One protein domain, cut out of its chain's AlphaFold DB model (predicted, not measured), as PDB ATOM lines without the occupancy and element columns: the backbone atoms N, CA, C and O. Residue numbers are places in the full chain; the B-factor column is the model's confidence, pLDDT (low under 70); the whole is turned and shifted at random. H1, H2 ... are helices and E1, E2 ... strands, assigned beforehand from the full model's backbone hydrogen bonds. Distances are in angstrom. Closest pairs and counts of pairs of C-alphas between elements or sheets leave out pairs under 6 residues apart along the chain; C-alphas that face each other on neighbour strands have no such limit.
ATOM      1  N   TYR A  86     156.119 136.626 230.125       47.34
ATOM      2  CA  TYR A  86     156.773 137.294 228.977       47.34
ATOM      3  C   TYR A  86     157.915 136.483 228.292       47.34
ATOM      4  O   TYR A  86     158.579 136.953 227.375       47.34
ATOM      5  N   ALA A  87     158.197 135.271 228.779       49.00
ATOM      6  CA  ALA A  87     159.272 134.365 228.409       49.00
ATOM      7  C   ALA A  87     158.993 133.482 227.184       49.00
ATOM      8  O   ALA A  87     159.941 132.927 226.635       49.00
ATOM      9  N   ALA A  88     157.727 133.289 226.792       52.44
ATOM     10  CA  ALA A  88     157.367 132.288 225.781       52.44
ATOM     11  C   ALA A  88     157.878 132.627 224.365       52.44
ATOM     12  O   ALA A  88     158.142 131.715 223.584       52.44
ATOM     13  N   ASP A  89     158.095 133.911 224.073       68.62
ATOM     14  CA  ASP A  89     158.401 134.389 222.715       68.62
ATOM     15  C   ASP A  89     159.899 134.584 222.447       68.62
ATOM     16  O   ASP A  89     160.317 134.893 221.325       68.62
ATOM     17  N   PHE A  90     160.733 134.399 223.472       81.56
ATOM     18  CA  PHE A  90     162.175 134.567 223.370       81.56
ATOM     19  C   PHE A  90     162.903 133.221 223.381       81.56
ATOM     20  O   PHE A  90     162.576 132.328 224.165       81.56
ATOM     21  N   PRO A  91     163.976 133.073 222.585       86.81
ATOM     22  CA  PRO A  91     164.887 131.952 222.742       86.81
ATOM     23  C   PRO A  91     165.411 131.856 224.181       86.81
ATOM     24  O   PRO A  91     165.754 132.866 224.799       86.81
ATOM     25  N   ALA A  92     165.512 130.634 224.708       85.88
ATOM     26  CA  ALA A  92     165.821 130.395 226.120       85.88
ATOM     27  C   ALA A  92     167.134 131.049 226.593       85.88
ATOM     28  O   ALA A  92     167.249 131.462 227.747       85.88
ATOM     29  N   ASP A  93     168.139 131.148 225.719       89.50
ATOM     30  CA  ASP A  93     169.415 131.777 226.046       89.50
ATOM     31  C   ASP A  93     169.313 133.302 226.161       89.50
ATOM     32  O   ASP A  93     169.883 133.866 227.097       89.50
ATOM     33  N   PHE A  94     168.556 133.942 225.266       91.62
ATOM     34  CA  PHE A  94     168.238 135.365 225.342       91.62
ATOM     35  C   PHE A  94     167.362 135.680 226.554       91.62
ATOM     36  O   PHE A  94     167.704 136.562 227.339       91.62
ATOM     37  N   TYR A  95     166.301 134.901 226.786       88.38
ATOM     38  CA  TYR A  95     165.437 135.068 227.956       88.38
ATOM     39  C   TYR A  95     166.221 134.968 229.271       88.38
ATOM     40  O   TYR A  95     166.096 135.822 230.149       88.38
ATOM     41  N   ARG A  96     167.100 133.964 229.391       89.00
ATOM     42  CA  ARG A  96     167.974 133.808 230.561       89.00
ATOM     43  C   ARG A  96     168.936 134.984 230.727       89.00
ATOM     44  O   ARG A  96     169.313 135.290 231.852       89.00
ATOM     45  N   PHE A  97     169.372 135.611 229.635       92.25
ATOM     46  CA  PHE A  97     170.188 136.817 229.709       92.25
ATOM     47  C   PHE A  97     169.376 138.009 230.224       92.25
ATOM     48  O   PHE A  97     169.809 138.624 231.192       92.25
ATOM     49  N   LEU A  98     168.197 138.281 229.652       90.44
ATOM     50  CA  LEU A  98     167.329 139.388 230.080       90.44
ATOM     51  C   LEU A  98     166.822 139.242 231.518       90.44
ATOM     52  O   LEU A  98     166.598 140.236 232.194       90.44
ATOM     53  N   SER A  99     166.667 138.007 231.995       86.31
ATOM     54  CA  SER A  99     166.168 137.714 233.344       86.31
ATOM     55  C   SER A  99     167.211 137.922 234.448       86.31
ATOM     56  O   SER A  99     166.911 137.712 235.622       86.31
ATOM     57  N   LYS A 100     168.456 138.277 234.106       86.88
ATOM     58  CA  LYS A 100     169.479 138.615 235.102       86.88
ATOM     59  C   LYS A 100     169.166 139.963 235.740       86.88
ATOM     60  O   LYS A 100     168.769 140.897 235.053       86.88
ATOM     61  N   GLU A 101     169.447 140.085 237.032       82.75
ATOM     62  CA  GLU A 101     169.226 141.335 237.762       82.75
ATOM     63  C   GLU A 101     170.059 142.501 237.206       82.75
ATOM     64  O   GLU A 101     169.560 143.613 237.103       82.75
ATOM     65  N   ASP A 102     171.282 142.253 236.739       86.50
ATOM     66  CA  ASP A 102     172.184 143.319 236.274       86.50
ATOM     67  C   ASP A 102     172.008 143.683 234.785       86.50
ATOM     68  O   ASP A 102     172.908 144.268 234.170       86.50
ATOM     69  N   VAL A 103     170.891 143.283 234.166       90.81
ATOM     70  CA  VAL A 103     170.603 143.545 232.750       90.81
ATOM     71  C   VAL A 103     169.502 144.585 232.612       90.81
ATOM     72  O   VAL A 103     168.384 144.407 233.092       90.81
ATOM     73  N   PHE A 104     169.824 145.662 231.902       92.75
ATOM     74  CA  PHE A 104     168.868 146.685 231.507       92.75
ATOM     75  C   PHE A 104     168.276 146.340 230.147       92.75
ATOM     76  O   PHE A 104     169.010 145.962 229.228       92.75
ATOM     77  N   THR A 105     166.958 146.460 230.024       91.94
ATOM     78  CA  THR A 105     166.208 146.037 228.840       91.94
ATOM     79  C   THR A 105     165.541 147.219 228.162       91.94
ATOM     80  O   THR A 105     164.937 148.052 228.830       91.94
ATOM     81  N   SER A 106     165.595 147.265 226.836       91.44
ATOM     82  CA  SER A 106     164.878 148.267 226.043       91.44
ATOM     83  C   SER A 106     164.349 147.654 224.751       91.44
ATOM     84  O   SER A 106     164.850 146.622 224.301       91.44
ATOM     85  N   GLU A 107     163.359 148.289 224.132       87.19
ATOM     86  CA  GLU A 107     162.738 147.823 222.888       87.19
ATOM     87  C   GLU A 107     162.710 148.951 221.852       87.19
ATOM     88  O   GLU A 107     162.528 150.118 222.195       87.19
ATOM     89  N   MET A 108     162.942 148.611 220.583       79.88
ATOM     90  CA  MET A 108     162.835 149.541 219.456       79.88
ATOM     91  C   MET A 108     162.326 148.780 218.233       79.88
ATOM     92  O   MET A 108     163.042 147.945 217.671       79.88
ATOM     93  N   GLY A 109     161.089 149.071 217.824       76.12
ATOM     94  CA  GLY A 109     160.398 148.304 216.787       76.12
ATOM     95  C   GLY A 109     160.294 146.825 217.171       76.12
ATOM     96  O   GLY A 109     160.006 146.490 218.312       76.12
ATOM     97  N   SER A 110     160.607 145.924 216.239       77.88
ATOM     98  CA  SER A 110     160.565 144.470 216.466       77.88
ATOM     99  C   SER A 110     161.726 143.916 217.307       77.88
ATOM    100  O   SER A 110     161.815 142.697 217.497       77.88
ATOM    101  N   ARG A 111     162.659 144.763 217.765       88.44
ATOM    102  CA  ARG A 111     163.906 144.329 218.400       88.44
ATOM    103  C   ARG A 111     163.937 144.670 219.887       88.44
ATOM    104  O   ARG A 111     163.804 145.829 220.274       88.44
ATOM    105  N   THR A 112     164.216 143.654 220.700       92.38
ATOM    106  CA  THR A 112     164.479 143.775 222.139       92.38
ATOM    107  C   THR A 112     165.988 143.737 222.380       92.38
ATOM    108  O   THR A 112     166.711 142.945 221.767       92.38
ATOM    109  N   TYR A 113     166.469 144.573 223.293       95.38
ATOM    110  CA  TYR A 113     167.873 144.715 223.667       95.38
ATOM    111  C   TYR A 113     168.063 144.431 225.151       95.38
ATOM    112  O   TYR A 113     167.213 144.767 225.969       95.38
ATOM    113  N   GLY A 114     169.221 143.875 225.492       95.88
ATOM    114  CA  GLY A 114     169.709 143.770 226.854       95.88
ATOM    115  C   GLY A 114     171.154 144.253 226.954       95.88
ATOM    116  O   GLY A 114     172.006 143.879 226.138       95.88
ATOM    117  N   ILE A 115     171.427 145.071 227.969       96.00
ATOM    118  CA  ILE A 115     172.746 145.622 228.280       96.00
ATOM    119  C   ILE A 115     173.128 145.228 229.709       96.00
ATOM    120  O   ILE A 115     172.468 145.622 230.663       96.00
ATOM    121  N   GLU A 116     174.221 144.478 229.864       94.31
ATOM    122  CA  GLU A 116     174.834 144.167 231.166       94.31
ATOM    123  C   GLU A 116     176.118 144.994 231.308       94.31
ATOM    124  O   GLU A 116     177.078 144.780 230.555       94.31
ATOM    125  N   VAL A 117     176.170 145.916 232.270       90.88
ATOM    126  CA  VAL A 117     177.372 146.721 232.539       90.88
ATOM    127  C   VAL A 117     178.166 146.106 233.686       90.88
ATOM    128  O   VAL A 117     177.667 145.961 234.795       90.88
ATOM    129  N   LYS A 118     179.433 145.774 233.433       90.50
ATOM    130  CA  LYS A 118     180.400 145.328 234.446       90.50
ATOM    131  C   LYS A 118     181.585 146.283 234.488       90.50
ATOM    132  O   LYS A 118     181.852 147.005 233.533       90.50
ATOM    133  N   ALA A 119     182.360 146.216 235.568       86.69
ATOM    134  CA  ALA A 119     183.488 147.119 235.808       86.69
ATOM    135  C   ALA A 119     184.520 147.178 234.659       86.69
ATOM    136  O   ALA A 119     185.196 148.188 234.473       86.69
ATOM    137  N   SER A 120     184.675 146.095 233.891       88.88
ATOM    138  CA  SER A 120     185.669 145.972 232.816       88.88
ATOM    139  C   SER A 120     185.090 145.600 231.451       88.88
ATOM    140  O   SER A 120     185.845 145.500 230.477       88.88
ATOM    141  N   GLN A 121     183.778 145.379 231.360       93.12
ATOM    142  CA  GLN A 121     183.137 144.975 230.117       93.12
ATOM    143  C   GLN A 121     181.661 145.359 230.074       93.12
ATOM    144  O   GLN A 121     180.988 145.419 231.099       93.12
ATOM    145  N   LEU A 122     181.147 145.512 228.861       94.50
ATOM    146  CA  LEU A 122     179.726 145.636 228.571       94.50
ATOM    147  C   LEU A 122     179.293 144.418 227.752       94.50
ATOM    148  O   LEU A 122     179.933 144.090 226.751       94.50
ATOM    149  N   ASN A 123     178.226 143.736 228.167       96.12
ATOM    150  CA  ASN A 123     177.624 142.664 227.375       96.12
ATOM    151  C   ASN A 123     176.357 143.186 226.702       96.12
ATOM    152  O   ASN A 123     175.450 143.669 227.370       96.12
ATOM    153  N   TYR A 124     176.323 143.076 225.381       97.19
ATOM    154  CA  TYR A 124     175.193 143.408 224.531       97.19
ATOM    155  C   TYR A 124     174.557 142.116 224.030       97.19
ATOM    156  O   TYR A 124     175.259 141.246 223.502       97.19
ATOM    157  N   HIS A 125     173.236 142.013 224.136       97.06
ATOM    158  CA  HIS A 125     172.452 140.973 223.476       97.06
ATOM    159  C   HIS A 125     171.201 141.616 222.884       97.06
ATOM    160  O   HIS A 125     170.553 142.425 223.537       97.06
ATOM    161  N   SER A 126     170.857 141.271 221.653       96.25
ATOM    162  CA  SER A 126     169.595 141.661 221.028       96.25
ATOM    163  C   SER A 126     168.906 140.466 220.391       96.25
ATOM    164  O   SER A 126     169.571 139.504 219.986       96.25
ATOM    165  N   TYR A 127     167.587 140.558 220.284       93.81
ATOM    166  CA  TYR A 127     166.751 139.633 219.538       93.81
ATOM    167  C   TYR A 127     165.750 140.407 218.699       93.81
ATOM    168  O   TYR A 127     165.052 141.287 219.197       93.81
ATOM    169  N   ASP A 128     165.693 140.064 217.424       89.94
ATOM    170  CA  ASP A 128     164.775 140.635 216.457       89.94
ATOM    171  C   ASP A 128     163.623 139.655 216.235       89.94
ATOM    172  O   ASP A 128     163.821 138.597 215.633       89.94
ATOM    173  N   ARG A 129     162.425 139.993 216.724       81.25
ATOM    174  CA  ARG A 129     161.242 139.123 216.620       81.25
ATOM    175  C   ARG A 129     160.827 138.888 215.167       81.25
ATOM    176  O   ARG A 129     160.333 137.813 214.848       81.25
ATOM    177  N   SER A 130     161.072 139.857 214.280       77.00
ATOM    178  CA  SER A 130     160.670 139.770 212.870       77.00
ATOM    179  C   SER A 130     161.533 138.795 212.071       77.00
ATOM    180  O   SER A 130     161.028 138.058 211.229       77.00
ATOM    181  N   THR A 131     162.834 138.740 212.367       84.56
ATOM    182  CA  THR A 131     163.773 137.834 211.685       84.56
ATOM    183  C   THR A 131     164.129 136.596 212.504       84.56
ATOM    184  O   THR A 131     164.831 135.717 212.001       84.56
ATOM    185  N   GLN A 132     163.684 136.537 213.762       86.31
ATOM    186  CA  GLN A 132     164.049 135.536 214.770       86.31
ATOM    187  C   GLN A 132     165.567 135.407 214.985       86.31
ATOM    188  O   GLN A 132     166.076 134.362 215.398       86.31
ATOM    189  N   LYS A 133     166.327 136.471 214.696       91.25
ATOM    190  CA  LYS A 133     167.788 136.478 214.826       91.25
ATOM    191  C   LYS A 133     168.217 137.073 216.153       91.25
ATOM    192  O   LYS A 133     167.707 138.098 216.594       91.25
ATOM    193  N   GLN A 134     169.229 136.448 216.746       94.56
ATOM    194  CA  GLN A 134     169.920 136.961 217.919       94.56
ATOM    195  C   GLN A 134     171.297 137.503 217.549       94.56
ATOM    196  O   GLN A 134     171.998 136.929 216.711       94.56
ATOM    197  N   PHE A 135     171.736 138.545 218.249       96.12
ATOM    198  CA  PHE A 135     173.116 139.009 218.194       96.12
ATOM    199  C   PHE A 135     173.643 139.269 219.599       96.12
ATOM    200  O   PHE A 135     173.009 139.974 220.377       96.12
ATOM    201  N   LYS A 136     174.832 138.743 219.908       96.88
ATOM    202  CA  LYS A 136     175.498 138.935 221.200       96.88
ATOM    203  C   LYS A 136     176.941 139.383 221.023       96.88
ATOM    204  O   LYS A 136     177.650 138.887 220.145       96.88
ATOM    205  N   LYS A 137     177.394 140.300 221.875       97.31
ATOM    206  CA  LYS A 137     178.765 140.814 221.866       97.31
ATOM    207  C   LYS A 137     179.186 141.257 223.260       97.31
ATOM    208  O   LYS A 137     178.478 142.011 223.913       97.31
ATOM    209  N   THR A 138     180.377 140.844 223.670       96.62
ATOM    210  CA  THR A 138     181.064 141.413 224.832       96.62
ATOM    211  C   THR A 138     182.071 142.447 224.343       96.62
ATOM    212  O   THR A 138     182.834 142.188 223.410       96.62
ATOM    213  N   LEU A 139     182.046 143.624 224.954       96.25
ATOM    214  CA  LEU A 139     182.883 144.768 224.622       96.25
ATOM    215  C   LEU A 139     183.764 145.088 225.827       96.25
ATOM    216  O   LEU A 139     183.254 145.357 226.913       96.25
ATOM    217  N   SER A 140     185.083 145.063 225.649       91.94
ATOM    218  CA  SER A 140     186.019 145.452 226.705       91.94
ATOM    219  C   SER A 140     186.011 146.969 226.864       91.94
ATOM    220  O   SER A 140     186.534 147.696 226.021       91.94
ATOM    221  N   HIS A 141     185.408 147.450 227.945       88.25
ATOM    222  CA  HIS A 141     185.325 148.867 228.261       88.25
ATOM    223  C   HIS A 141     185.134 149.036 229.765       88.25
ATOM    224  O   HIS A 141     184.328 148.332 230.371       88.25
ATOM    225  N   ARG A 142     185.901 149.939 230.379       84.88
ATOM    226  CA  ARG A 142     185.777 150.213 231.812       84.88
ATOM    227  C   ARG A 142     184.688 151.246 232.030       84.88
ATOM    228  O   ARG A 142     184.810 152.366 231.547       84.88
ATOM    229  N   LEU A 143     183.668 150.862 232.782       80.44
ATOM    230  CA  LEU A 143     182.588 151.734 233.217       80.44
ATOM    231  C   LEU A 143     182.381 151.549 234.711       80.44
ATOM    232  O   LEU A 143     182.564 150.453 235.246       80.44
ATOM    233  N   THR A 144     181.962 152.619 235.375       81.56
ATOM    234  CA  THR A 144     181.403 152.503 236.717       81.56
ATOM    235  C   THR A 144     180.126 151.679 236.621       81.56
ATOM    236  O   THR A 144     179.224 152.017 235.847       81.56
ATOM    237  N   VAL A 145     180.070 150.585 237.381       83.69
ATOM    238  CA  VAL A 145     178.854 149.779 237.501       83.69
ATOM    239  C   VAL A 145     177.808 150.661 238.180       83.69
ATOM    240  O   VAL A 145     178.073 151.124 239.291       83.69
ATOM    241  N   PRO A 146     176.697 150.982 237.501       79.81
ATOM    242  CA  PRO A 146     175.672 151.826 238.088       79.81
ATOM    243  C   PRO A 146     174.945 151.088 239.216       79.81
ATOM    244  O   PRO A 146     174.821 149.863 239.181       79.81
ATOM    245  N   ASP A 147     174.420 151.844 240.176       81.31
ATOM    246  CA  ASP A 147     173.385 151.328 241.069       81.31
ATOM    247  C   ASP A 147     172.090 151.158 240.265       81.31
ATOM    248  O   ASP A 147     171.613 152.110 239.643       81.31
ATOM    249  N   ARG A 148     171.538 149.942 240.248       77.94
ATOM    250  CA  ARG A 148     170.361 149.597 239.445       77.94
ATOM    251  C   ARG A 148     169.136 150.417 239.836       77.94
ATOM    252  O   ARG A 148     168.350 150.763 238.964       77.94
ATOM    253  N   GLU A 149     168.972 150.738 241.117       80.75
ATOM    254  CA  GLU A 149     167.819 151.522 241.581       80.75
ATOM    255  C   GLU A 149     167.911 152.994 241.165       80.75
ATOM    256  O   GLU A 149     166.915 153.717 241.188       80.75
ATOM    257  N   MET A 150     169.105 153.444 240.774       79.94
ATOM    258  CA  MET A 150     169.396 154.839 240.461       79.94
ATOM    259  C   MET A 150     169.867 155.050 239.025       79.94
ATOM    260  O   MET A 150     170.326 156.145 238.706       79.94
ATOM    261  N   ALA A 151     169.776 154.044 238.156       84.69
ATOM    262  CA  ALA A 151     170.231 154.162 236.782       84.69
ATOM    263  C   ALA A 151     169.220 153.634 235.773       84.69
ATOM    264  O   ALA A 151     168.543 152.637 236.006       84.69
ATOM    265  N   ASP A 152     169.194 154.286 234.616       86.38
ATOM    266  CA  ASP A 152     168.487 153.825 233.429       86.38
ATOM    267  C   ASP A 152     169.500 153.665 232.291       86.38
ATOM    268  O   ASP A 152     170.284 154.571 231.985       86.38
ATOM    269  N   ILE A 153     169.523 152.481 231.679       90.00
ATOM    270  CA  ILE A 153     170.384 152.179 230.538       90.00
ATOM    271  C   ILE A 153     169.528 151.604 229.427       90.00
ATOM    272  O   ILE A 153     169.009 150.496 229.531       90.00
ATOM    273  N   ARG A 154     169.447 152.321 228.312       90.88
ATOM    274  CA  ARG A 154     168.583 151.930 227.199       90.88
ATOM    275  C   ARG A 154     169.214 152.213 225.853       90.88
ATOM    276  O   ARG A 154     169.866 153.238 225.649       90.88
ATOM    277  N   VAL A 155     169.001 151.300 224.913       92.75
ATOM    278  CA  VAL A 155     169.264 151.558 223.496       92.75
ATOM    279  C   VAL A 155     168.179 152.502 222.993       92.75
ATOM    280  O   VAL A 155     167.001 152.175 223.101       92.75
ATOM    281  N   PHE A 156     168.570 153.648 222.438       87.50
ATOM    282  CA  PHE A 156     167.628 154.604 221.837       87.50
ATOM    283  C   PHE A 156     167.797 154.735 220.319       87.50
ATOM    284  O   PHE A 156     166.954 155.328 219.653       87.50
ATOM    285  N   HIS A 157     168.891 154.210 219.760       88.94
ATOM    286  CA  HIS A 157     169.106 154.189 218.319       88.94
ATOM    287  C   HIS A 157     170.085 153.083 217.910       88.94
ATOM    288  O   HIS A 157     171.030 152.765 218.639       88.94
ATOM    289  N   GLN A 158     169.895 152.526 216.716       90.06
ATOM    290  CA  GLN A 158     170.834 151.603 216.089       90.06
ATOM    291  C   GLN A 158     170.908 151.884 214.587       90.06
ATOM    292  O   GLN A 158     169.889 151.856 213.904       90.06
ATOM    293  N   ASP A 159     172.129 152.074 214.089       87.75
ATOM    294  CA  ASP A 159     172.446 152.166 212.665       87.75
ATOM    295  C   ASP A 159     173.433 151.048 212.301       87.75
ATOM    296  O   ASP A 159     174.613 151.060 212.676       87.75
ATOM    297  N   GLY A 160     172.922 150.010 211.638       89.75
ATOM    298  CA  GLY A 160     173.683 148.804 211.326       89.75
ATOM    299  C   GLY A 160     174.323 148.181 212.575       89.75
ATOM    300  O   GLY A 160     173.639 147.666 213.458       89.75
ATOM    301  N   MET A 161     175.657 148.211 212.643       94.69
ATOM    302  CA  MET A 161     176.453 147.664 213.756       94.69
ATOM    303  C   MET A 161     176.881 148.721 214.785       94.69
ATOM    304  O   MET A 161     177.697 148.422 215.661       94.69
ATOM    305  N   ASN A 162     176.366 149.943 214.678       95.12
ATOM    306  CA  ASN A 162     176.553 151.011 215.650       95.12
ATOM    307  C   ASN A 162     175.290 151.126 216.507       95.12
ATOM    308  O   ASN A 162     174.210 151.393 215.989       95.12
ATOM    309  N   VAL A 163     175.426 150.923 217.815       95.56
ATOM    310  CA  VAL A 163     174.312 151.025 218.768       95.56
ATOM    311  C   VAL A 163     174.565 152.194 219.707       95.56
ATOM    312  O   VAL A 163     175.638 152.285 220.299       95.56
ATOM    313  N   TYR A 164     173.578 153.070 219.851       94.12
ATOM    314  CA  TYR A 164     173.625 154.225 220.738       94.12
ATOM    315  C   TYR A 164     172.834 153.919 222.005       94.12
ATOM    316  O   TYR A 164     171.641 153.600 221.958       94.12
ATOM    317  N   VAL A 165     173.522 154.000 223.138       93.25
ATOM    318  CA  VAL A 165     172.987 153.678 224.460       93.25
ATOM    319  C   VAL A 165     172.983 154.937 225.310       93.25
ATOM    320  O   VAL A 165     174.024 155.561 225.503       93.25
ATOM    321  N   GLN A 166     171.813 155.294 225.824       90.00
ATOM    322  CA  GLN A 166     171.660 156.280 226.883       90.00
ATOM    323  C   GLN A 166     171.994 155.591 228.204       90.00
ATOM    324  O   GLN A 166     171.470 154.515 228.480       90.00
ATOM    325  N   ARG A 167     172.886 156.195 228.987       87.94
ATOM    326  CA  ARG A 167     173.202 155.798 230.359       87.94
ATOM    327  C   ARG A 167     172.944 156.992 231.258       87.94
ATOM    328  O   ARG A 167     173.757 157.923 231.282       87.94
ATOM    329  N   ASP A 168     171.848 156.923 231.993       83.56
ATOM    330  CA  ASP A 168     171.501 157.879 233.026       83.56
ATOM    331  C   ASP A 168     171.833 157.284 234.391       83.56
ATOM    332  O   ASP A 168     171.478 156.149 234.691       83.56
ATOM    333  N   ASP A 169     172.578 158.033 235.196       78.38
ATOM    334  CA  ASP A 169     173.052 157.611 236.515       78.38
ATOM    335  C   ASP A 169     172.674 158.714 237.507       78.38
ATOM    336  O   ASP A 169     173.381 159.711 237.679       78.38
ATOM    337  N   HIS A 170     171.489 158.579 238.101       73.50
ATOM    338  CA  HIS A 170     170.883 159.583 238.974       73.50
ATOM    339  C   HIS A 170     171.609 159.712 240.321       73.50
ATOM    340  O   HIS A 170     171.464 160.742 240.985       73.50
ATOM    341  N   GLY A 171     172.411 158.709 240.700       63.28
ATOM    342  CA  GLY A 171     173.284 158.737 241.876       63.28
ATOM    343  C   GLY A 171     174.634 159.427 241.629       63.28
ATOM    344  O   GLY A 171     175.286 159.873 242.576       63.28
ATOM    345  N   ALA A 172     175.059 159.559 240.369       64.50
ATOM    346  CA  ALA A 172     176.333 160.164 239.998       64.50
ATOM    347  C   ALA A 172     176.226 161.662 239.658       64.50
ATOM    348  O   ALA A 172     175.175 162.212 239.330       64.50
ATOM    349  N   LYS A 173     177.377 162.354 239.685       55.03
ATOM    350  CA  LYS A 173     177.490 163.740 239.194       55.03
ATOM    351  C   LYS A 173     177.148 163.841 237.700       55.03
ATOM    352  O   LYS A 173     176.583 164.847 237.276       55.03
ATOM    353  N   GLU A 174     177.498 162.835 236.904       58.47
ATOM    354  CA  GLU A 174     177.216 162.776 235.467       58.47
ATOM    355  C   GLU A 174     175.889 162.058 235.220       58.47
ATOM    356  O   GLU A 174     175.847 160.848 235.036       58.47
ATOM    357  N   LYS A 175     174.798 162.830 235.227       65.12
ATOM    358  CA  LYS A 175     173.437 162.283 235.177       65.12
ATOM    359  C   LYS A 175     173.039 161.620 233.861       65.12
ATOM    360  O   LYS A 175     172.092 160.853 233.877       65.12
ATOM    361  N   SER A 176     173.691 161.934 232.739       76.81
ATOM    362  CA  SER A 176     173.328 161.378 231.428       76.81
ATOM    363  C   SER A 176     174.523 161.348 230.485       76.81
ATOM    364  O   SER A 176     175.135 162.380 230.208       76.81
ATOM    365  N   THR A 177     174.856 160.174 229.963       84.44
ATOM    366  CA  THR A 177     175.927 159.961 228.979       84.44
ATOM    367  C   THR A 177     175.406 159.134 227.813       84.44
ATOM    368  O   THR A 177     174.498 158.322 227.985       84.44
ATOM    369  N   VAL A 178     175.983 159.326 226.626       90.19
ATOM    370  CA  VAL A 178     175.718 158.453 225.477       90.19
ATOM    371  C   VAL A 178     176.944 157.596 225.217       90.19
ATOM    372  O   VAL A 178     178.057 158.103 225.090       90.19
ATOM    373  N   LEU A 179     176.733 156.292 225.107       92.12
ATOM    374  CA  LEU A 179     177.739 155.341 224.660       92.12
ATOM    375  C   LEU A 179     177.441 154.944 223.213       92.12
ATOM    376  O   LEU A 179     176.326 154.537 222.892       92.12
ATOM    377  N   LEU A 180     178.452 155.020 222.354       94.94
ATOM    378  CA  LEU A 180     178.444 154.450 221.013       94.94
ATOM    379  C   LEU A 180     179.150 153.096 221.041       94.94
ATOM    380  O   LEU A 180     180.362 153.004 221.241       94.94
ATOM    381  N   LEU A 181     178.385 152.034 220.821       96.94
ATOM    382  CA  LEU A 181     178.862 150.662 220.755       96.94
ATOM    383  C   LEU A 181     179.072 150.305 219.283       96.94
ATOM    384  O   LEU A 181     178.118 150.028 218.557       96.94
ATOM    385  N   ASN A 182     180.326 150.266 218.837       96.44
ATOM    386  CA  ASN A 182     180.667 149.741 217.521       96.44
ATOM    387  C   ASN A 182     180.839 148.219 217.618       96.44
ATOM    388  O   ASN A 182     181.922 147.708 217.932       96.44
ATOM    389  N   LEU A 183     179.762 147.481 217.354       96.56
ATOM    390  CA  LEU A 183     179.695 146.027 217.517       96.56
ATOM    391  C   LEU A 183     180.616 145.277 216.542       96.56
ATOM    392  O   LEU A 183     181.140 144.212 216.884       96.56
ATOM    393  N   ALA A 184     180.853 145.847 215.356       95.38
ATOM    394  CA  ALA A 184     181.750 145.285 214.348       95.38
ATOM    395  C   ALA A 184     183.218 145.349 214.801       95.38
ATOM    396  O   ALA A 184     183.932 144.349 214.747       95.38
ATOM    397  N   LYS A 185     183.657 146.508 215.305       94.50
ATOM    398  CA  LYS A 185     185.034 146.743 215.773       94.50
ATOM    399  C   LYS A 185     185.263 146.314 217.221       94.50
ATOM    400  O   LYS A 185     186.407 146.273 217.660       94.50
ATOM    401  N   GLY A 186     184.199 146.019 217.967       94.56
ATOM    402  CA  GLY A 186     184.284 145.673 219.382       94.56
ATOM    403  C   GLY A 186     184.718 146.845 220.269       94.56
ATOM    404  O   GLY A 186     185.429 146.626 221.244       94.56
ATOM    405  N   LYS A 187     184.338 148.081 219.915       94.62
ATOM    406  CA  LYS A 187     184.736 149.304 220.631       94.62
ATOM    407  C   LYS A 187     183.535 150.007 221.254       94.62
ATOM    408  O   LYS A 187     182.437 149.944 220.709       94.62
ATOM    409  N   VAL A 188     183.780 150.690 222.367       94.25
ATOM    410  CA  VAL A 188     182.824 151.589 223.020       94.25
ATOM    411  C   VAL A 188     183.452 152.971 223.094       94.25
ATOM    412  O   VAL A 188     184.602 153.104 223.518       94.25
ATOM    413  N   GLU A 189     182.700 153.976 222.670       92.00
ATOM    414  CA  GLU A 189     183.085 155.381 222.725       92.00
ATOM    415  C   GLU A 189     182.058 156.142 223.561       92.00
ATOM    416  O   GLU A 189     180.858 156.046 223.313       92.00
ATOM    417  N   THR A 190     182.516 156.901 224.553       88.12
ATOM    418  CA  THR A 190     181.645 157.828 225.279       88.12
ATOM    419  C   THR A 190     181.522 159.101 224.460       88.12
ATOM    420  O   THR A 190     182.498 159.830 224.281       88.12
ATOM    421  N   LEU A 191     180.321 159.375 223.970       85.88
ATOM    422  CA  LEU A 191     180.005 160.642 223.336       85.88
ATOM    423  C   LEU A 191     179.752 161.638 224.472       85.88
ATOM    424  O   LEU A 191     178.833 161.457 225.276       85.88
ATOM    425  N   GLN A 192     180.643 162.626 224.615       69.25
ATOM    426  CA  GLN A 192     180.527 163.613 225.687       69.25
ATOM    427  C   GLN A 192     179.178 164.313 225.602       69.25
ATOM    428  O   GLN A 192     178.765 164.759 224.539       69.25
ATOM    429  N   SER A 193     178.529 164.439 226.751       66.56
ATOM    430  CA  SER A 193     177.310 165.208 226.909       66.56
ATOM    431  C   SER A 193     177.579 166.268 227.978       66.56
ATOM    432  O   SER A 193     178.316 166.034 228.943       66.56
ATOM    433  N   LYS A 194     177.008 167.465 227.825       72.06
ATOM    434  CA  LYS A 194     177.088 168.476 228.883       72.06
ATOM    435  C   LYS A 194     176.403 167.938 230.140       72.06
ATOM    436  O   LYS A 194     175.263 167.477 230.061       72.06
TER     437      LYS A 194
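What this domain is: This is residues 86 to 194 of the 360 residues of an uncharacterized protein of Exiguobacterium sp. BMC-KP (UniProt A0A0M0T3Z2). Two four-stranded sheets lie face to face as a sandwich, their strands crossed at 62 degrees, and one short helix, H1, packs on the outward face of the first sheet. The printed part has 109 residues, with H1 followed by E1 to E8. Each sheet is a meander, each strand the antiparallel neighbour of the one before, in the orders E1 E2 E3 E4 and E5 E6 E7 E8. The class is mostly strand; the whole is compact, with a radius of gyration of the C-alphas of 13.5 A and spans of 39 by 29 by 24 A.

How they stand to each other: H1, residues 92 to 98, is on the strongly twisted sheet of E1, residues 103 to 108, E2, 111 to 118, E3, 121 to 128, and E4, 133 to 140, at a height over the sheet of 9.0 A. It runs slantwise to the strands, at 50 degrees to E2 on the local plane; its closest C-alphas to E2 are those of Leu 98 and Gly 114, 5.9 A apart. Every O i to N i+4 pair of H1 is within hydrogen-bond range. E1 and E2 form a hairpin, with N 106 and O 113 at 3.1 A. The second sheet, also strongly twisted, holds E5, residues 151 to 159, E6, 162 to 169, E7, 176 to 182, and E8, 187 to 191. In the hairpin of E5 and E6, N 154 and O 166 are 3.0 A apart. Between the sheets, the closest C-alphas of E1 and E5 are those of Ser 106 and Arg 154, at 5.3 A. H1 is apart from E5 to E8.

Where its parts are: H1 begins at C-alpha 92 (165.821, 130.395, 226.120). E4 measures 23.5 A and E5 24.3 A. E8 ends at C-alpha 191 (180.005, 160.642, 223.336).

The domain as a whole: The farthest C-alphas, Ala 88 and Lys 194, are 41.3 A apart. The printed part has no cut and no long link. Residues 86 to 89, 171 to 175 and 192 to 193 have pLDDT under 70.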